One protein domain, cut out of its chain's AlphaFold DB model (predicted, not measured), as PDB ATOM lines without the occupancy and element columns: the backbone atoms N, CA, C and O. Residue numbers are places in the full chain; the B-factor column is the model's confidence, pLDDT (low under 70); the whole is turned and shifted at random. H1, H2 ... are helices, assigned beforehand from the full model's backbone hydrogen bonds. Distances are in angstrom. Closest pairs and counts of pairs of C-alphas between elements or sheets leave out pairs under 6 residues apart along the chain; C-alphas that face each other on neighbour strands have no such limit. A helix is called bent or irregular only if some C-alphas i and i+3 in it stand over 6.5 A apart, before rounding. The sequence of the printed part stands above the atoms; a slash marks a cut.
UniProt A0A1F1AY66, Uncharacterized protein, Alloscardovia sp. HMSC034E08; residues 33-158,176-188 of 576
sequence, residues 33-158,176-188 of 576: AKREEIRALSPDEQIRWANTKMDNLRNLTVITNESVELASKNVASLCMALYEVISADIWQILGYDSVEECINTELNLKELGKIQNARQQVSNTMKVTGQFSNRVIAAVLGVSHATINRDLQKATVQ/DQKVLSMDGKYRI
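What this domain is: This is residues 33 to 158 and 176 to 188 of the 576 residues of an uncharacterized protein of Alloscardovia sp. HMSC034E08 (UniProt A0A1F1AY66). A long helical hairpin, H2 and H3, makes the spine, and a cluster of shorter helices, H6 to H9, packs on the H3 side of it through H7, which crosses H3 steeply. H5 joins the cluster beside H8, while H4 and the loosely placed H1 lie near the first part of H2; past a cut, residues 176 to 188 make a loop folded back on itself. The printed part has 139 residues with nine named helices, H1 to H9 in order, and no named strand; the class is all helix. It is compact, with a radius of gyration of the C-alphas of 15.0 A and spans of 50 by 34 by 24 A.

Where its parts are: H1, residues 33 to 39, begins at C-alpha 33 (236.368, 16.794, 172.595). H2, residues 43 to 65, is 32.7 A long and ends at C-alpha 65 (212.412, 39.177, 171.618). H3, residues 68 to 87, is 26.9 A long and irregular: C-alphas 73 and 76 are 7.4 A apart, with a kink of 58 degrees near residue 75. H4 is residues 90 to 93, H5 residues 99 to 106 and H6 residues 110 to 114. H7, residues 116 to 128, is 18.1 A long. H8 is residues 134 to 141. H9, residues 145 to 154, is 14.7 A long and ends at C-alpha 154 (212.387, 35.724, 149.007).

How they stand to each other: H1 is close to but not clearly touching H2, with C-alphas 38 and 46 6.5 A apart. H2 and H3 form a hairpin at a shallow tilt of 20 degrees, opposite ways; their closest C-alphas, of Thr 64 and Ala 71, are 4.3 A apart. H4 touches H2 at residues 46 to 50 alone, closest at C-alphas 50 and 90, 5.6 A. H3 touches H7 at a steep tilt of 44 degrees, closest at C-alphas 68 and 118, 5.6 A. H7 and H8 are the hubs, each touching four helices, and touch each other at C-alphas 123 and 137, 6.4 A. H5 touches H8 at a shallow tilt of 16 degrees, with C-alphas 103 and 140 6.4 A apart. H6 touches H8, closest at C-alphas 113 and 141, 4.8 A, and only just touches H7, only at the corner, with 3 pairs of C-alphas within 8 A. H9 is about perpendicular to H8, at 79 degrees, and touches it closest at C-alphas 138 and 145, 5.2 A. H2 is apart from H7, H8 and H9. Every O i to N i+4 pair is within hydrogen-bond range in H1, H2, H5, H6, H7, H8 and H9, against 14 of 16 in H3; H4 is too short for such a pair.

The domain as a whole: The C-alphas farthest apart, of Ser 42 and Val 157, are 50.7 A apart. Residues 159 to 175 are not printed, and C-alphas 158 and 176 are 25.5 A apart across the cut. Residues 179 to 180 pair antiparallel with 186 to 187. The links between the helices are tight. Mean pLDDT of the printed part is 72.1; 50 residues are under 70, among them 67 to 76, 151 to 158 and 176 to 188.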
ATOM      1  N   ALA A  33     235.481  16.514 171.472       64.69
ATOM      2  CA  ALA A  33     236.368  16.794 172.595       64.69
ATOM      3  C   ALA A  33     235.638  17.485 173.759       64.69
ATOM      4  O   ALA A  33     235.742  17.038 174.899       64.69
ATOM      5  N   LYS A  34     234.829  18.516 173.489       67.56
ATOM      6  CA  LYS A  34     234.045  19.195 174.528       67.56
ATOM      7  C   LYS A  34     232.944  18.311 175.113       67.56
ATOM      8  O   LYS A  34     232.679  18.374 176.312       67.56
ATOM      9  N   ARG A  35     232.323  17.439 174.307       70.00
ATOM     10  CA  ARG A  35     231.367  16.438 174.826       70.00
ATOM     11  C   ARG A  35     232.044  15.453 175.777       70.00
ATOM     12  O   ARG A  35     231.451  15.077 176.785       70.00
ATOM     13  N   GLU A  36     233.261  15.024 175.460       75.44
ATOM     14  CA  GLU A  36     234.056  14.150 176.328       75.44
ATOM     15  C   GLU A  36     234.477  14.860 177.621       75.44
ATOM     16  O   GLU A  36     234.352  14.272 178.694       75.44
ATOM     17  N   GLU A  37     234.873  16.134 177.544       77.19
ATOM     18  CA  GLU A  37     235.189  16.970 178.710       77.19
ATOM     19  C   GLU A  37     233.993  17.092 179.669       77.19
ATOM     20  O   GLU A  37     234.132  16.871 180.870       77.19
ATOM     21  N   ILE A  38     232.792  17.363 179.147       78.44
ATOM     22  CA  ILE A  38     231.572  17.481 179.963       78.44
ATOM     23  C   ILE A  38     231.189  16.131 180.575       78.44
ATOM     24  O   ILE A  38     230.824  16.069 181.747       78.44
ATOM     25  N   ARG A  39     231.305  15.033 179.818       78.25
ATOM     26  CA  ARG A  39     231.036  13.678 180.332       78.25
ATOM     27  C   ARG A  39     232.008  13.251 181.431       78.25
ATOM     28  O   ARG A  39     231.658  12.373 182.214       78.25
ATOM     29  N   ALA A  40     233.198  13.848 181.487       83.19
ATOM     30  CA  ALA A  40     234.178  13.604 182.540       83.19
ATOM     31  C   ALA A  40     233.850  14.330 183.861       83.19
ATOM     32  O   ALA A  40     234.418  13.977 184.894       83.19
ATOM     33  N   LEU A  41     232.937  15.310 183.854       86.25
ATOM     34  CA  LEU A  41     232.454  15.985 185.065       86.25
ATOM     35  C   LEU A  41     231.544  15.068 185.893       86.25
ATOM     36  O   LEU A  41     230.901  14.160 185.358       86.25
ATOM     37  N   SER A  42     231.421  15.332 187.197       87.75
ATOM     38  CA  SER A  42     230.431  14.631 188.026       87.75
ATOM     39  C   SER A  42     228.990  14.993 187.619       87.75
ATOM     40  O   SER A  42     228.764  16.080 187.080       87.75
ATOM     41  N   PRO A  43     227.981  14.141 187.894       85.69
ATOM     42  CA  PRO A  43     226.589  14.425 187.526       85.69
ATOM     43  C   PRO A  43     226.070  15.787 188.028       85.69
ATOM     44  O   PRO A  43     225.422  16.517 187.280       85.69
ATOM     45  N   ASP A  44     226.417  16.177 189.257       86.12
ATOM     46  CA  ASP A  44     226.003  17.463 189.838       86.12
ATOM     47  C   ASP A  44     226.688  18.664 189.162       86.12
ATOM     48  O   ASP A  44     226.113  19.751 189.054       86.12
ATOM     49  N   GLU A  45     227.926  18.490 188.699       86.94
ATOM     50  CA  GLU A  45     228.654  19.504 187.934       86.94
ATOM     51  C   GLU A  45     228.104  19.627 186.514       86.94
ATOM     52  O   GLU A  45     227.934  20.750 186.038       86.94
ATOM     53  N   GLN A  46     227.738  18.508 185.877       83.69
ATOM     54  CA  GLN A  46     227.078  18.499 184.568       83.69
ATOM     55  C   GLN A  46     225.742  19.248 184.618       83.69
ATOM     56  O   GLN A  46     225.504  20.120 183.784       83.69
ATOM     57  N   ILE A  47     224.900  18.977 185.623       88.44
ATOM     58  CA  ILE A  47     223.605  19.656 185.796       88.44
ATOM     59  C   ILE A  47     223.799  21.157 186.045       88.44
ATOM     60  O   ILE A  47     223.109  21.988 185.453       88.44
ATOM     61  N   ARG A  48     224.748  21.540 186.906       87.81
ATOM     62  CA  ARG A  48     225.027  22.955 187.207       87.81
ATOM     63  C   ARG A  48     225.540  23.712 185.985       87.81
ATOM     64  O   ARG A  48     225.106  24.834 185.719       87.81
ATOM     65  N   TRP A  49     226.450  23.091 185.244       87.56
ATOM     66  CA  TRP A  49     226.966  23.623 183.992       87.56
ATOM     67  C   TRP A  49     225.844  23.779 182.956       87.56
ATOM     68  O   TRP A  49     225.671  24.869 182.411       87.56
ATOM     69  N   ALA A  50     225.021  22.743 182.763       86.88
ATOM     70  CA  ALA A  50     223.894  22.755 181.835       86.88
ATOM     71  C   ALA A  50     222.876  23.858 182.173       86.88
ATOM     72  O   ALA A  50     222.480  24.615 181.288       86.88
ATOM     73  N   ASN A  51     222.530  24.024 183.455       88.94
ATOM     74  CA  ASN A  51     221.658  25.112 183.910       88.94
ATOM     75  C   ASN A  51     222.259  26.494 183.622       88.94
ATOM     76  O   ASN A  51     221.574  27.353 183.081       88.94
ATOM     77  N   THR A  52     223.558  26.687 183.875       90.31
ATOM     78  CA  THR A  52     224.247  27.961 183.589       90.31
ATOM     79  C   THR A  52     224.191  28.314 182.098       90.31
ATOM     80  O   THR A  52     223.976  29.468 181.723       90.31
ATOM     81  N   LYS A  53     224.376  27.319 181.221       87.69
ATOM     82  CA  LYS A  53     224.303  27.508 179.766       87.69
ATOM     83  C   LYS A  53     222.880  27.783 179.286       87.69
ATOM     84  O   LYS A  53     222.690  28.671 178.454       87.69
ATOM     85  N   MET A  54     221.892  27.089 179.847       86.81
ATOM     86  CA  MET A  54     220.483  27.353 179.560       86.81
ATOM     87  C   MET A  54     220.035  28.731 180.041       86.81
ATOM     88  O   MET A  54     219.341  29.419 179.301       86.81
ATOM     89  N   ASP A  55     220.473  29.186 181.216       86.75
ATOM     90  CA  ASP A  55     220.146  30.523 181.724       86.75
ATOM     91  C   ASP A  55     220.699  31.626 180.818       86.75
ATOM     92  O   ASP A  55     220.004  32.599 180.519       86.75
ATOM     93  N   ASN A  56     221.913  31.448 180.290       86.31
ATOM     94  CA  ASN A  56     222.460  32.355 179.284       86.31
ATOM     95  C   ASN A  56     221.606  32.380 178.002       86.31
ATOM     96  O   ASN A  56     221.282  33.454 177.490       86.31
ATOM     97  N   LEU A  57     221.198  31.208 177.497       83.81
ATOM     98  CA  LEU A  57     220.346  31.112 176.310       83.81
ATOM     99  C   LEU A  57     218.968  31.764 176.530       83.81
ATOM    100  O   LEU A  57     218.489  32.494 175.656       83.81
ATOM    101  N   ARG A  58     218.350  31.557 177.699       84.56
ATOM    102  CA  ARG A  58     217.083  32.196 178.093       84.56
ATOM    103  C   ARG A  58     217.217  33.719 178.120       84.56
ATOM    104  O   ARG A  58     216.404  34.409 177.511       84.56
ATOM    105  N   ASN A  59     218.271  34.245 178.743       84.25
ATOM    106  CA  ASN A  59     218.511  35.688 178.819       84.25
ATOM    107  C   ASN A  59     218.686  36.318 177.429       84.25
ATOM    108  O   ASN A  59     218.044  37.320 177.118       84.25
ATOM    109  N   LEU A  60     219.494  35.702 176.560       79.50
ATOM    110  CA  LEU A  60     219.675  36.163 175.178       79.50
ATOM    111  C   LEU A  60     218.373  36.108 174.375       79.50
ATOM    112  O   LEU A  60     218.113  36.982 173.550       79.50
ATOM    113  N   THR A  61     217.540  35.105 174.637       78.81
ATOM    114  CA  THR A  61     216.226  34.955 174.008       78.81
ATOM    115  C   THR A  61     215.284  36.090 174.393       78.81
ATOM    116  O   THR A  61     214.654  36.670 173.510       78.81
ATOM    117  N   VAL A  62     215.224  36.450 175.680       79.56
ATOM    118  CA  VAL A  62     214.417  37.582 176.161       79.56
ATOM    119  C   VAL A  62     214.848  38.874 175.468       79.56
ATOM    120  O   VAL A  62     214.013  39.509 174.832       79.56
ATOM    121  N   ILE A  63     216.147  39.189 175.482       74.94
ATOM    122  CA  ILE A  63     216.704  40.402 174.854       74.94
ATOM    123  C   ILE A  63     216.399  40.440 173.348       74.94
ATOM    124  O   ILE A  63     216.032  41.475 172.799       74.94
ATOM    125  N   THR A  64     216.529  39.302 172.662       68.38
ATOM    126  CA  THR A  64     216.253  39.205 171.218       68.38
ATOM    127  C   THR A  64     214.769  39.453 170.915       68.38
ATOM    128  O   THR A  64     214.446  40.025 169.879       68.38
ATOM    129  N   ASN A  65     213.859  39.052 171.809       70.75
ATOM    130  CA  ASN A  65     212.412  39.177 171.618       70.75
ATOM    131  C   ASN A  65     211.864  40.593 171.891       70.75
ATOM    132  O   ASN A  65     210.706  40.860 171.577       70.75
ATOM    133  N   GLU A  66     212.659  41.495 172.472       70.50
ATOM    134  CA  GLU A  66     212.209  42.844 172.847       70.50
ATOM    135  C   GLU A  66     211.947  43.753 171.635       70.50
ATOM    136  O   GLU A  66     211.005  44.545 171.653       70.50
ATOM    137  N   SER A  67     212.756  43.660 170.572       64.50
ATOM    138  CA  SER A  67     212.559  44.445 169.344       64.50
ATOM    139  C   SER A  67     213.292  43.856 168.134       64.50
ATOM    140  O   SER A  67     214.237  43.085 168.272       64.50
ATOM    141  N   VAL A  68     212.896  44.268 166.924       57.31
ATOM    142  CA  VAL A  68     213.567  43.865 165.669       57.31
ATOM    143  C   VAL A  68     215.021  44.350 165.621       57.31
ATOM    144  O   VAL A  68     215.909  43.629 165.171       57.31
ATOM    145  N   GLU A  69     215.285  45.553 166.132       61.91
ATOM    146  CA  GLU A  69     216.632  46.122 166.190       61.91
ATOM    147  C   GLU A  69     217.535  45.333 167.151       61.91
ATOM    148  O   GLU A  69     218.678  45.010 166.817       61.91
ATOM    149  N   LEU A  70     217.015  44.966 168.328       63.81
ATOM    150  CA  LEU A  70     217.735  44.136 169.292       63.81
ATOM    151  C   LEU A  70     217.912  42.706 168.787       63.81
ATOM    152  O   LEU A  70     218.966  42.117 169.032       63.81
ATOM    153  N   ALA A  71     216.950  42.174 168.030       60.81
ATOM    154  CA  ALA A  71     217.116  40.906 167.339       60.81
ATOM    155  C   ALA A  71     218.299  40.974 166.363       60.81
ATOM    156  O   ALA A  71     219.228  40.178 166.462       60.81
ATOM    157  N   SER A  72     218.353  41.986 165.493       58.62
ATOM    158  CA  SER A  72     219.470  42.143 164.554       58.62
ATOM    159  C   SER A  72     220.834  42.254 165.252       58.62
ATOM    160  O   SER A  72     221.825  41.739 164.735       58.62
ATOM    161  N   LYS A  73     220.899  42.893 166.428       65.81
ATOM    162  CA  LYS A  73     222.149  43.074 167.190       65.81
ATOM    163  C   LYS A  73     222.576  41.831 167.979       65.81
ATOM    164  O   LYS A  73     223.772  41.606 168.135       65.81
ATOM    165  N   ASN A  74     221.632  41.021 168.466       67.94
ATOM    166  CA  ASN A  74     221.920  39.925 169.404       67.94
ATOM    167  C   ASN A  74     221.818  38.517 168.801       67.94
ATOM    168  O   ASN A  74     222.230  37.553 169.450       67.94
ATOM    169  N   VAL A  75     221.328  38.366 167.564       67.31
ATOM    170  CA  VAL A  75     221.149  37.039 166.944       67.31
ATOM    171  C   VAL A  75     222.459  36.255 166.827       67.31
ATOM    172  O   VAL A  75     222.426  35.037 166.965       67.31
ATOM    173  N   ALA A  76     223.617  36.896 166.650       65.25
ATOM    174  CA  ALA A  76     224.901  36.185 166.639       65.25
ATOM    175  C   ALA A  76     225.197  35.504 167.993       65.25
ATOM    176  O   ALA A  76     225.504  34.312 168.039       65.25
ATOM    177  N   SER A  77     225.024  36.231 169.101       73.56
ATOM    178  CA  SER A  77     225.187  35.702 170.461       73.56
ATOM    179  C   SER A  77     224.160  34.613 170.773       73.56
ATOM    180  O   SER A  77     224.507  33.578 171.344       73.56
ATOM    181  N   LEU A  78     222.911  34.810 170.340       76.44
ATOM    182  CA  LEU A  78     221.857  33.802 170.439       76.44
ATOM    183  C   LEU A  78     222.229  32.523 169.674       76.44
ATOM    184  O   LEU A  78     222.072  31.429 170.209       76.44
ATOM    185  N   CYS A  79     222.754  32.647 168.450       70.81
ATOM    186  CA  CYS A  79     223.199  31.509 167.644       70.81
ATOM    187  C   CYS A  79     224.298  30.716 168.354       70.81
ATOM    188  O   CYS A  79     224.236  29.491 168.383       70.81
ATOM    189  N   MET A  80     225.269  31.397 168.966       74.56
ATOM    190  CA  MET A  80     226.347  30.739 169.710       74.56
ATOM    191  C   MET A  80     225.834  29.981 170.937       74.56
ATOM    192  O   MET A  80     226.207  28.827 171.148       74.56
ATOM    193  N   ALA A  81     224.948  30.598 171.722       78.25
ATOM    194  CA  ALA A  81     224.356  29.951 172.890       78.25
ATOM    195  C   ALA A  81     223.475  28.755 172.491       78.25
ATOM    196  O   ALA A  81     223.555  27.689 173.099       78.25
ATOM    197  N   LEU A  82     222.677  28.902 171.429       78.81
ATOM    198  CA  LEU A  82     221.821  27.838 170.911       78.81
ATOM    199  C   LEU A  82     222.645  26.670 170.359       78.81
ATOM    200  O   LEU A  82     222.319  25.509 170.602       78.81
ATOM    201  N   TYR A  83     223.727  26.974 169.641       75.06
ATOM    202  CA  TYR A  83     224.671  25.976 169.156       75.06
ATOM    203  C   TYR A  83     225.230  25.140 170.309       75.06
ATOM    204  O   TYR A  83     225.223  23.912 170.235       75.06
ATOM    205  N   GLU A  84     225.682  25.790 171.381       75.94
ATOM    206  CA  GLU A  84     226.256  25.113 172.547       75.94
ATOM    207  C   GLU A  84     225.235  24.178 173.218       75.94
ATOM    208  O   GLU A  84     225.570  23.040 173.537       75.94
ATOM    209  N   VAL A  85     223.970  24.598 173.334       77.69
ATOM    210  CA  VAL A  85     222.882  23.766 173.880       77.69
ATOM    211  C   VAL A  85     222.599  22.529 173.027       77.69
ATOM    212  O   VAL A  85     222.451  21.428 173.561       77.69
ATOM    213  N   ILE A  86     222.541  22.693 171.705       75.81
ATOM    214  CA  ILE A  86     222.217  21.602 170.778       75.81
ATOM    215  C   ILE A  86     223.398  20.632 170.625       75.81
ATOM    216  O   ILE A  86     223.205  19.418 170.607       75.81
ATOM    217  N   SER A  87     224.620  21.151 170.498       70.75
ATOM    218  CA  SER A  87     225.821  20.348 170.236       70.75
ATOM    219  C   SER A  87     226.355  19.630 171.473       70.75
ATOM    220  O   SER A  87     226.942  18.565 171.329       70.75
ATOM    221  N   ALA A  88     226.153  20.160 172.679       74.00
ATOM    222  CA  ALA A  88     226.663  19.549 173.907       74.00
ATOM    223  C   ALA A  88     225.663  18.607 174.600       74.00
ATOM    224  O   ALA A  88     225.878  18.224 175.747       74.00
ATOM    225  N   ASP A  89     224.566  18.248 173.927       77.62
ATOM    226  CA  ASP A  89     223.519  17.368 174.456       77.62
ATOM    227  C   ASP A  89     222.923  17.849 175.805       77.62
ATOM    228  O   ASP A  89     222.456  17.049 176.614       77.62
ATOM    229  N   ILE A  90     222.882  19.173 176.043       82.56
ATOM    230  CA  ILE A  90     222.382  19.785 177.296       82.56
ATOM    231  C   ILE A  90     220.952  19.337 177.624       82.56
ATOM    232  O   ILE A  90     220.612  19.105 178.783       82.56
ATOM    233  N   TRP A  91     220.125  19.163 176.596       81.31
ATOM    234  CA  TRP A  91     218.761  18.657 176.718       81.31
ATOM    235  C   TRP A  91     218.694  17.267 177.378       81.31
ATOM    236  O   TRP A  91     217.789  17.031 178.171       81.31
ATOM    237  N   GLN A  92     219.665  16.379 177.125       83.62
ATOM    238  CA  GLN A  92     219.731  15.063 177.779       83.62
ATOM    239  C   GLN A  92     220.138  15.192 179.244       83.62
ATOM    240  O   GLN A  92     219.556  14.533 180.100       83.62
ATOM    241  N   ILE A  93     221.117  16.057 179.538       85.50
ATOM    242  CA  ILE A  93     221.604  16.299 180.906       85.50
ATOM    243  C   ILE A  93     220.469  16.823 181.797       85.50
ATOM    244  O   ILE A  93     220.361  16.437 182.958       85.50
ATOM    245  N   LEU A  94     219.612  17.685 181.247       87.00
ATOM    246  CA  LEU A  94     218.477  18.279 181.955       87.00
ATOM    247  C   LEU A  94     217.194  17.430 181.906       87.00
ATOM    248  O   LEU A  94     216.204  17.809 182.526       87.00
ATOM    249  N   GLY A  95     217.210  16.284 181.219       84.38
ATOM    250  CA  GLY A  95     216.117  15.310 181.239       84.38
ATOM    251  C   GLY A  95     214.945  15.589 180.293       84.38
ATOM    252  O   GLY A  95     213.852  15.098 180.555       84.38
ATOM    253  N   TYR A  96     215.144  16.347 179.212       82.00
ATOM    254  CA  TYR A  96     214.141  16.477 178.145       82.00
ATOM    255  C   TYR A  96     214.181  15.258 177.212       82.00
ATOM    256  O   TYR A  96     215.254  14.709 176.947       82.00
ATOM    257  N   ASP A  97     213.039  14.885 176.629       77.25
ATOM    258  CA  ASP A  97     212.946  13.744 175.708       77.25
ATOM    259  C   ASP A  97     213.550  14.069 174.333       77.25
ATOM    260  O   ASP A  97     213.972  13.179 173.587       77.25
ATOM    261  N   SER A  98     213.599  15.353 173.963       77.75
ATOM    262  CA  SER A  98     214.203  15.801 172.707       77.75
ATOM    263  C   SER A  98     214.714  17.242 172.750       77.75
ATOM    264  O   SER A  98     214.251  18.076 173.528       77.75
ATOM    265  N   VAL A  99     215.620  17.573 171.822       75.00
ATOM    266  CA  VAL A  99     216.049  18.962 171.560       75.00
ATOM    267  C   VAL A  99     214.856  19.860 171.224       75.00
ATOM    268  O   VAL A  99     214.824  21.021 171.615       75.00
ATOM    269  N   GLU A 100     213.872  19.329 170.495       76.69
ATOM    270  CA  GLU A 100     212.683  20.074 170.072       76.69
ATOM    271  C   GLU A 100     211.805  20.450 171.268       76.69
ATOM    272  O   GLU A 100     211.331  21.580 171.353       76.69
ATOM    273  N   GLU A 101     211.640  19.534 172.221       79.56
ATOM    274  CA  GLU A 101     210.948  19.798 173.481       79.56
ATOM    275  C   GLU A 101     211.691  20.832 174.330       79.56
ATOM    276  O   GLU A 101     211.078  21.802 174.771       79.56
ATOM    277  N   CYS A 102     213.007  20.675 174.500       81.94
ATOM    278  CA  CYS A 102     213.841  21.630 175.230       81.94
ATOM    279  C   CYS A 102     213.720  23.044 174.636       81.94
ATOM    280  O   CYS A 102     213.362  23.988 175.336       81.94
ATOM    281  N   ILE A 103     213.905  23.195 173.319       81.31
ATOM    282  CA  ILE A 103     213.795  24.494 172.639       81.31
ATOM    283  C   ILE A 103     212.387  25.087 172.769       81.31
ATOM    284  O   ILE A 103     212.254  26.268 173.072       81.31
ATOM    285  N   ASN A 104     211.335  24.293 172.553       77.00
ATOM    286  CA  ASN A 104     209.956  24.792 172.585       77.00
ATOM    287  C   ASN A 104     209.474  25.174 173.989       77.00
ATOM    288  O   ASN A 104     208.566  26.002 174.111       77.00
ATOM    289  N   THR A 105     210.030  24.533 175.014       79.25
ATOM    290  CA  THR A 105     209.700  24.783 176.422       79.25
ATOM    291  C   THR A 105     210.451  26.003 176.943       79.25
ATOM    292  O   THR A 105     209.883  26.810 177.672       79.25
ATOM    293  N   GLU A 106     211.709  26.162 176.531       77.25
ATOM    294  CA  GLU A 106     212.632  27.133 177.122       77.25
ATOM    295  C   GLU A 106     212.785  28.421 176.311       77.25
ATOM    296  O   GLU A 106     213.098  29.469 176.878       77.25
ATOM    297  N   LEU A 107     212.563  28.380 174.992       75.50
ATOM    298  CA  LEU A 107     212.687  29.547 174.118       75.50
ATOM    299  C   LEU A 107     211.308  30.049 173.684       75.50
ATOM    300  O   LEU A 107     210.500  29.314 173.117       75.50
ATOM    301  N   ASN A 108     211.054  31.344 173.889       66.56
ATOM    302  CA  ASN A 108     209.802  31.992 173.497       66.56
ATOM    303  C   ASN A 108     210.005  33.066 172.412       66.56
ATOM    304  O   ASN A 108     209.604  34.213 172.583       66.56
ATOM    305  N   LEU A 109     210.606  32.702 171.271       66.75
ATOM    306  CA  LEU A 109     210.728  33.595 170.098       66.75
ATOM    307  C   LEU A 109     209.519  33.519 169.150       66.75
ATOM    308  O   LEU A 109     209.572  33.985 168.009       66.75
ATOM    309  N   LYS A 110     208.401  32.952 169.618       69.88
ATOM    310  CA  LYS A 110     207.171  32.788 168.831       69.88
ATOM    311  C   LYS A 110     206.598  34.128 168.368       69.88
ATOM    312  O   LYS A 110     206.012  34.193 167.291       69.88
ATOM    313  N   GLU A 111     206.779  35.194 169.148       66.06
ATOM    314  CA  GLU A 111     206.310  36.538 168.783       66.06
ATOM    315  C   GLU A 111     207.097  37.123 167.600       66.06
ATOM    316  O   GLU A 111     206.483  37.613 166.650       66.06
ATOM    317  N   LEU A 112     208.428  36.963 167.560       63.75
ATOM    318  CA  LEU A 112     209.228  37.309 166.373       63.75
ATOM    319  C   LEU A 112     208.826  36.476 165.149       63.75
ATOM    320  O   LEU A 112     208.780  36.999 164.037       63.75
ATOM    321  N   GLY A 113     208.478  35.199 165.343       61.78
ATOM    322  CA  GLY A 113     207.966  34.327 164.282       61.78
ATOM    323  C   GLY A 113     206.669  34.831 163.628       61.78
ATOM    324  O   GLY A 113     206.418  34.554 162.450       61.78
ATOM    325  N   LYS A 114     205.850  35.618 164.335       71.69
ATOM    326  CA  LYS A 114     204.619  36.207 163.775       71.69
ATOM    327  C   LYS A 114     204.903  37.414 162.879       71.69
ATOM    328  O   LYS A 114     204.167  37.638 161.918       71.69
ATOM    329  N   ILE A 115     205.975  38.160 163.142       71.88
ATOM    330  CA  ILE A 115     206.339  39.370 162.397       71.88
ATOM    331  C   ILE A 115     207.203  38.979 161.194       71.88
ATOM    332  O   ILE A 115     208.356  38.593 161.349       71.88
ATOM    333  N   GLN A 116     206.668  39.098 159.975       70.31
ATOM    334  CA  GLN A 116     207.333  38.609 158.758       70.31
ATOM    335  C   GLN A 116     208.753  39.168 158.554       70.31
ATOM    336  O   GLN A 116     209.672  38.385 158.326       70.31
ATOM    337  N   ASN A 117     208.947  40.487 158.667       66.19
ATOM    338  CA  ASN A 117     210.260  41.110 158.452       66.19
ATOM    339  C   ASN A 117     211.285  40.668 159.508       66.19
ATOM    340  O   ASN A 117     212.417  40.330 159.169       66.19
ATOM    341  N   ALA A 118     210.870  40.595 160.776       65.50
ATOM    342  CA  ALA A 118     211.723  40.130 161.866       65.50
ATOM    343  C   ALA A 118     212.081  38.645 161.699       65.50
ATOM    344  O   ALA A 118     213.246  38.267 161.796       65.50
ATOM    345  N   ARG A 119     211.092  37.809 161.356       78.25
ATOM    346  CA  ARG A 119     211.283  36.389 161.058       78.25
ATOM    347  C   ARG A 119     212.278  36.186 159.921       78.25
ATOM    348  O   ARG A 119     213.144  35.326 160.044       78.25
ATOM    349  N   GLN A 120     212.179  36.959 158.841       71.69
ATOM    350  CA  GLN A 120     213.083  36.861 157.695       71.69
ATOM    351  C   GLN A 120     214.518  37.251 158.071       71.69
ATOM    352  O   GLN A 120     215.442  36.495 157.779       71.69
ATOM    353  N   GLN A 121     214.705  38.368 158.781       69.00
ATOM    354  CA  GLN A 121     216.023  38.809 159.250       69.00
ATOM    355  C   GLN A 121     216.671  37.787 160.191       69.00
ATOM    356  O   GLN A 121     217.799  37.361 159.957       69.00
ATOM    357  N   VAL A 122     215.942  37.322 161.210       72.12
ATOM    358  CA  VAL A 122     216.452  36.324 162.161       72.12
ATOM    359  C   VAL A 122     216.743  34.996 161.459       72.12
ATOM    360  O   VAL A 122     217.798  34.410 161.685       72.12
ATOM    361  N   SER A 123     215.861  34.541 160.561       72.56
ATOM    362  CA  SER A 123     216.070  33.303 159.794       72.56
ATOM    363  C   SER A 123     217.315  33.382 158.915       72.56
ATOM    364  O   SER A 123     218.087  32.426 158.884       72.56
ATOM    365  N   ASN A 124     217.538  34.512 158.237       70.12
ATOM    366  CA  ASN A 124     218.729  34.738 157.421       70.12
ATOM    367  C   ASN A 124     219.996  34.705 158.274       70.12
ATOM    368  O   ASN A 124     220.929  33.978 157.950       70.12
ATOM    369  N   THR A 125     220.022  35.421 159.396       68.19
ATOM    370  CA  THR A 125     221.209  35.470 160.257       68.19
ATOM    371  C   THR A 125     221.482  34.117 160.923       68.19
ATOM    372  O   THR A 125     222.624  33.663 160.949       68.19
ATOM    373  N   MET A 126     220.455  33.392 161.378       72.06
ATOM    374  CA  MET A 126     220.616  32.018 161.877       72.06
ATOM    375  C   MET A 126     221.121  31.058 160.792       72.06
ATOM    376  O   MET A 126     221.843  30.105 161.089       72.06
ATOM    377  N   LYS A 127     220.759  31.303 159.528       70.38
ATOM    378  CA  LYS A 127     221.208  30.498 158.395       70.38
ATOM    379  C   LYS A 127     222.658  30.789 158.013       70.38
ATOM    380  O   LYS A 127     223.429  29.849 157.852       70.38
ATOM    381  N   VAL A 128     223.007  32.068 157.883       61.31
ATOM    382  CA  VAL A 128     224.316  32.547 157.417       61.31
ATOM    383  C   VAL A 128     225.367  32.431 158.519       61.31
ATOM    384  O   VAL A 128     226.427  31.857 158.295       61.31
ATOM    385  N   THR A 129     225.063  32.922 159.720       60.56
ATOM    386  CA  THR A 129     226.008  32.976 160.845       60.56
ATOM    387  C   THR A 129     225.993  31.691 161.665       60.56
ATOM    388  O   THR A 129     227.040  31.197 162.068       60.56
ATOM    389  N   GLY A 130     224.804  31.139 161.923       58.53
ATOM    390  CA  GLY A 130     224.635  29.967 162.791       58.53
ATOM    391  C   GLY A 130     224.697  28.616 162.077       58.53
ATOM    392  O   GLY A 130     224.722  27.585 162.743       58.53
ATOM    393  N   GLN A 131     224.684  28.596 160.737       66.69
ATOM    394  CA  GLN A 131     224.665  27.372 159.920       66.69
ATOM    395  C   GLN A 131     223.579  26.364 160.353       66.69
ATOM    396  O   GLN A 131     223.748  25.144 160.266       66.69
ATOM    397  N   PHE A 132     222.432  26.857 160.826       65.75
ATOM    398  CA  PHE A 132     221.356  26.001 161.320       65.75
ATOM    399  C   PHE A 132     220.513  25.405 160.187       65.75
ATOM    400  O   PHE A 132     220.291  25.995 159.118       65.75
ATOM    401  N   SER A 133     219.990  24.198 160.420       68.38
ATOM    402  CA  SER A 133     218.988  23.617 159.525       68.38
ATOM    403  C   SER A 133     217.678  24.391 159.617       68.38
ATOM    404  O   SER A 133     217.307  24.901 160.674       68.38
ATOM    405  N   ASN A 134     216.921  24.422 158.522       73.94
ATOM    406  CA  ASN A 134     215.643  25.135 158.482       73.94
ATOM    407  C   ASN A 134     214.644  24.558 159.503       73.94
ATOM    408  O   ASN A 134     213.721  25.249 159.917       73.94
ATOM    409  N   ARG A 135     214.842  23.304 159.942       72.94
ATOM    410  CA  ARG A 135     214.056  22.669 161.007       72.94
ATOM    411  C   ARG A 135     214.382  23.241 162.390       72.94
ATOM    412  O   ARG A 135     213.455  23.488 163.149       72.94
ATOM    413  N   VAL A 136     215.660  23.487 162.687       72.38
ATOM    414  CA  VAL A 136     216.083  24.153 163.936       72.38
ATOM    415  C   VAL A 136     215.522  25.574 163.980       72.38
ATOM    416  O   VAL A 136     214.891  25.955 164.958       72.38
ATOM    417  N   ILE A 137     215.664  26.326 162.883       76.62
ATOM    418  CA  ILE A 137     215.145  27.700 162.770       76.62
ATOM    419  C   ILE A 137     213.620  27.727 162.974       76.62
ATOM    420  O   ILE A 137     213.101  28.560 163.712       76.62
ATOM    421  N   ALA A 138     212.903  26.784 162.356       76.31
ATOM    422  CA  ALA A 138     211.457  26.648 162.492       76.31
ATOM    423  C   ALA A 138     211.019  26.373 163.942       76.31
ATOM    424  O   ALA A 138     210.077  27.010 164.411       76.31
ATOM    425  N   ALA A 139     211.718  25.478 164.651       77.31
ATOM    426  CA  ALA A 139     211.440  25.172 166.054       77.31
ATOM    427  C   ALA A 139     211.656  26.400 166.950       77.31
ATOM    428  O   ALA A 139     210.776  26.768 167.719       77.31
ATOM    429  N   VAL A 140     212.784  27.095 166.780       79.88
ATOM    430  CA  VAL A 140     213.126  28.292 167.562       79.88
ATOM    431  C   VAL A 140     212.109  29.418 167.356       79.88
ATOM    432  O   VAL A 140     211.665  30.034 168.320       79.88
ATOM    433  N   LEU A 141     211.702  29.673 166.109       79.56
ATOM    434  CA  LEU A 141     210.750  30.738 165.769       79.56
ATOM    435  C   LEU A 141     209.279  30.320 165.941       79.56
ATOM    436  O   LEU A 141     208.385  31.139 165.740       79.56
ATOM    437  N   GLY A 142     209.008  29.058 166.289       77.62
ATOM    438  CA  GLY A 142     207.655  28.528 166.458       77.62
ATOM    439  C   GLY A 142     206.799  28.577 165.191       77.62
ATOM    440  O   GLY A 142     205.592  28.813 165.267       77.62
ATOM    441  N   VAL A 143     207.410  28.382 164.023       83.25
ATOM    442  CA  VAL A 143     206.726  28.388 162.720       83.25
ATOM    443  C   VAL A 143     206.969  27.088 161.962       83.25
ATOM    444  O   VAL A 143     207.841  26.296 162.298       83.25
ATOM    445  N   SER A 144     206.209  26.856 160.891       81.62
ATOM    446  CA  SER A 144     206.436  25.681 160.050       81.62
ATOM    447  C   SER A 144     207.743  25.786 159.252       81.62
ATOM    448  O   SER A 144     208.113  26.857 158.764       81.62
ATOM    449  N   HIS A 145     208.384  24.643 159.002       74.00
ATOM    450  CA  HIS A 145     209.533  24.536 158.096       74.00
ATOM    451  C   HIS A 145     209.247  25.107 156.692       74.00
ATOM    452  O   HIS A 145     210.111  25.718 156.066       74.00
ATOM    453  N   ALA A 146     208.014  24.939 156.197       73.25
ATOM    454  CA  ALA A 146     207.594  25.475 154.905       73.25
ATOM    455  C   ALA A 146     207.561  27.014 154.888       73.25
ATOM    456  O   ALA A 146     207.845  27.616 153.854       73.25
ATOM    457  N   THR A 147     207.245  27.647 156.021       77.56
ATOM    458  CA  THR A 147     207.279  29.107 156.176       77.56
ATOM    459  C   THR A 147     208.711  29.624 156.062       77.56
ATOM    460  O   THR A 147     208.964  30.493 155.235       77.56
ATOM    461  N   ILE A 148     209.655  29.011 156.786       73.38
ATOM    462  CA  ILE A 148     211.081  29.378 156.738       73.38
ATOM    463  C   ILE A 148     211.651  29.237 155.326       73.38
ATOM    464  O   ILE A 148     212.302  30.150 154.830       73.38
ATOM    465  N   ASN A 149     211.359  28.129 154.636       71.12
ATOM    466  CA  ASN A 149     211.807  27.935 153.254       71.12
ATOM    467  C   ASN A 149     211.341  29.063 152.328       71.12
ATOM    468  O   ASN A 149     212.114  29.538 151.502       71.12
ATOM    469  N   ARG A 150     210.082  29.489 152.464       74.19
ATOM    470  CA  ARG A 150     209.506  30.549 151.635       74.19
ATOM    471  C   ARG A 150     210.147  31.907 151.916       74.19
ATOM    472  O   ARG A 150     210.349  32.675 150.983       74.19
ATOM    473  N   ASP A 151     210.447  32.205 153.176       68.75
ATOM    474  CA  ASP A 151     211.042  33.488 153.558       68.75
ATOM    475  C   ASP A 151     212.508  33.588 153.117       68.75
ATOM    476  O   ASP A 151     212.913  34.616 152.580       68.75
ATOM    477  N   LEU A 152     213.275  32.498 153.244       66.69
ATOM    478  CA  LEU A 152     214.658  32.431 152.758       66.69
ATOM    479  C   LEU A 152     214.738  32.537 151.224       66.69
ATOM    480  O   LEU A 152     215.649  33.168 150.703       66.69
ATOM    481  N   GLN A 153     213.767  31.976 150.492       62.84
ATOM    482  CA  GLN A 153     213.692  32.089 149.027       62.84
ATOM    483  C   GLN A 153     213.349  33.497 148.526       62.84
ATOM    484  O   GLN A 153     213.628  33.813 147.377       62.84
ATOM    485  N   LYS A 154     212.712  34.331 149.355       52.28
ATOM    486  CA  LYS A 154     212.387  35.724 149.007       52.28
ATOM    487  C   LYS A 154     213.508  36.701 149.361       52.28
ATOM    488  O   LYS A 154     213.553  37.787 148.800       52.28
ATOM    489  N   ALA A 155     214.395  36.327 150.282       47.09
ATOM    490  CA  ALA A 155     215.491  37.167 150.760       47.09
ATOM    491  C   ALA A 155     216.662  37.321 149.775       47.09
ATOM    492  O   ALA A 155     217.514  38.175 149.988       47.09
ATOM    493  N   THR A 156     216.712  36.529 148.701       37.72
ATOM    494  CA  THR A 156     217.693  36.682 147.610       37.72
ATOM    495  C   THR A 156     217.517  37.979 146.814       37.72
ATOM    496  O   THR A 156     218.360  38.299 145.982       37.72
ATOM    497  N   VAL A 157     216.471  38.760 147.097       32.41
ATOM    498  CA  VAL A 157     216.275  40.110 146.572       32.41
ATOM    499  C   VAL A 157     216.331  41.098 147.745       32.41
ATOM    500  O   VAL A 157     215.405  41.159 148.547       32.41
ATOM    501  N   GLN A 158     217.425  41.865 147.798       28.05
ATOM    502  CA  GLN A 158     217.679  43.044 148.644       28.05
ATOM    503  C   GLN A 158     217.909  42.829 150.154       28.05
ATOM    504  O   GLN A 158     216.995  42.598 150.940       28.05
ATOM    505  N   ASP A 176     230.665  21.775 151.220       40.25
ATOM    506  CA  ASP A 176     230.813  21.548 152.673       40.25
ATOM    507  C   ASP A 176     230.266  22.602 153.657       40.25
ATOM    508  O   ASP A 176     230.788  22.754 154.765       40.25
ATOM    509  N   GLN A 177     229.132  23.257 153.372       45.53
ATOM    510  CA  GLN A 177     228.366  23.857 154.479       45.53
ATOM    511  C   GLN A 177     227.726  22.745 155.320       45.53
ATOM    512  O   GLN A 177     226.624  22.266 155.050       45.53
ATOM    513  N   LYS A 178     228.460  22.307 156.344       54.16
ATOM    514  CA  LYS A 178     227.960  21.444 157.410       54.16
ATOM    515  C   LYS A 178     226.842  22.185 158.139       54.16
ATOM    516  O   LYS A 178     227.086  23.169 158.823       54.16
ATOM    517  N   VAL A 179     225.613  21.704 158.003       59.38
ATOM    518  CA  VAL A 179     224.456  22.314 158.664       59.38
ATOM    519  C   VAL A 179     224.171  21.576 159.967       59.38
ATOM    520  O   VAL A 179     224.046  20.346 159.961       59.38
ATOM    521  N   LEU A 180     224.024  22.304 161.075       59.34
ATOM    522  CA  LEU A 180     223.644  21.708 162.356       59.34
ATOM    523  C   LEU A 180     222.169  21.280 162.327       59.34
ATOM    524  O   LEU A 180     221.259  22.081 162.066       59.34
ATOM    525  N   SER A 181     221.928  19.996 162.577       66.31
ATOM    526  CA  SER A 181     220.592  19.411 162.629       66.31
ATOM    527  C   SER A 181     220.054  19.316 164.063       66.31
ATOM    528  O   SER A 181     220.760  19.574 165.035       66.31
ATOM    529  N   MET A 182     218.776  18.951 164.191       68.94
ATOM    530  CA  MET A 182     218.074  18.832 165.479       68.94
ATOM    531  C   MET A 182     218.629  17.726 166.380       68.94
ATOM    532  O   MET A 182     218.358  17.727 167.569       68.94
ATOM    533  N   ASP A 183     219.372  16.773 165.826       64.12
ATOM    534  CA  ASP A 183     220.043  15.707 166.577       64.12
ATOM    535  C   ASP A 183     221.440  16.124 167.072       64.12
ATOM    536  O   ASP A 183     222.219  15.272 167.494       64.12
ATOM    537  N   GLY A 184     221.790  17.411 166.960       59.88
ATOM    538  CA  GLY A 184     223.107  17.932 167.314       59.88
ATOM    539  C   GLY A 184     224.234  17.444 166.411       59.88
ATOM    540  O   GLY A 184     225.403  17.618 166.755       59.88
ATOM    541  N   LYS A 185     223.908  16.829 165.265       62.12
ATOM    542  CA  LYS A 185     224.886  16.368 164.281       62.12
ATOM    543  C   LYS A 185     224.968  17.331 163.115       62.12
ATOM    544  O   LYS A 185     223.964  17.860 162.626       62.12
ATOM    545  N   TYR A 186     226.181  17.470 162.606       57.56
ATOM    546  CA  TYR A 186     226.415  18.113 161.330       57.56
ATOM    547  C   TYR A 186     225.988  17.202 160.193       57.56
ATOM    548  O   TYR A 186     226.432  16.058 160.080       57.56
ATOM    549  N   ARG A 187     225.120  17.721 159.329       50.12
ATOM    550  CA  ARG A 187     224.741  17.049 158.092       50.12
ATOM    551  C   ARG A 187     225.381  17.784 156.928       50.12
ATOM    552  O   ARG A 187     225.159  18.977 156.739       50.12
ATOM    553  N   ILE A 188     226.176  17.041 156.172       49.81
ATOM    554  CA  ILE A 188     226.663  17.441 154.856       49.81
ATOM    555  C   ILE A 188     225.550  17.100 153.862       49.81
ATOM    556  O   ILE A 188     224.893  16.059 154.002       49.81
TER     557      ILE A 188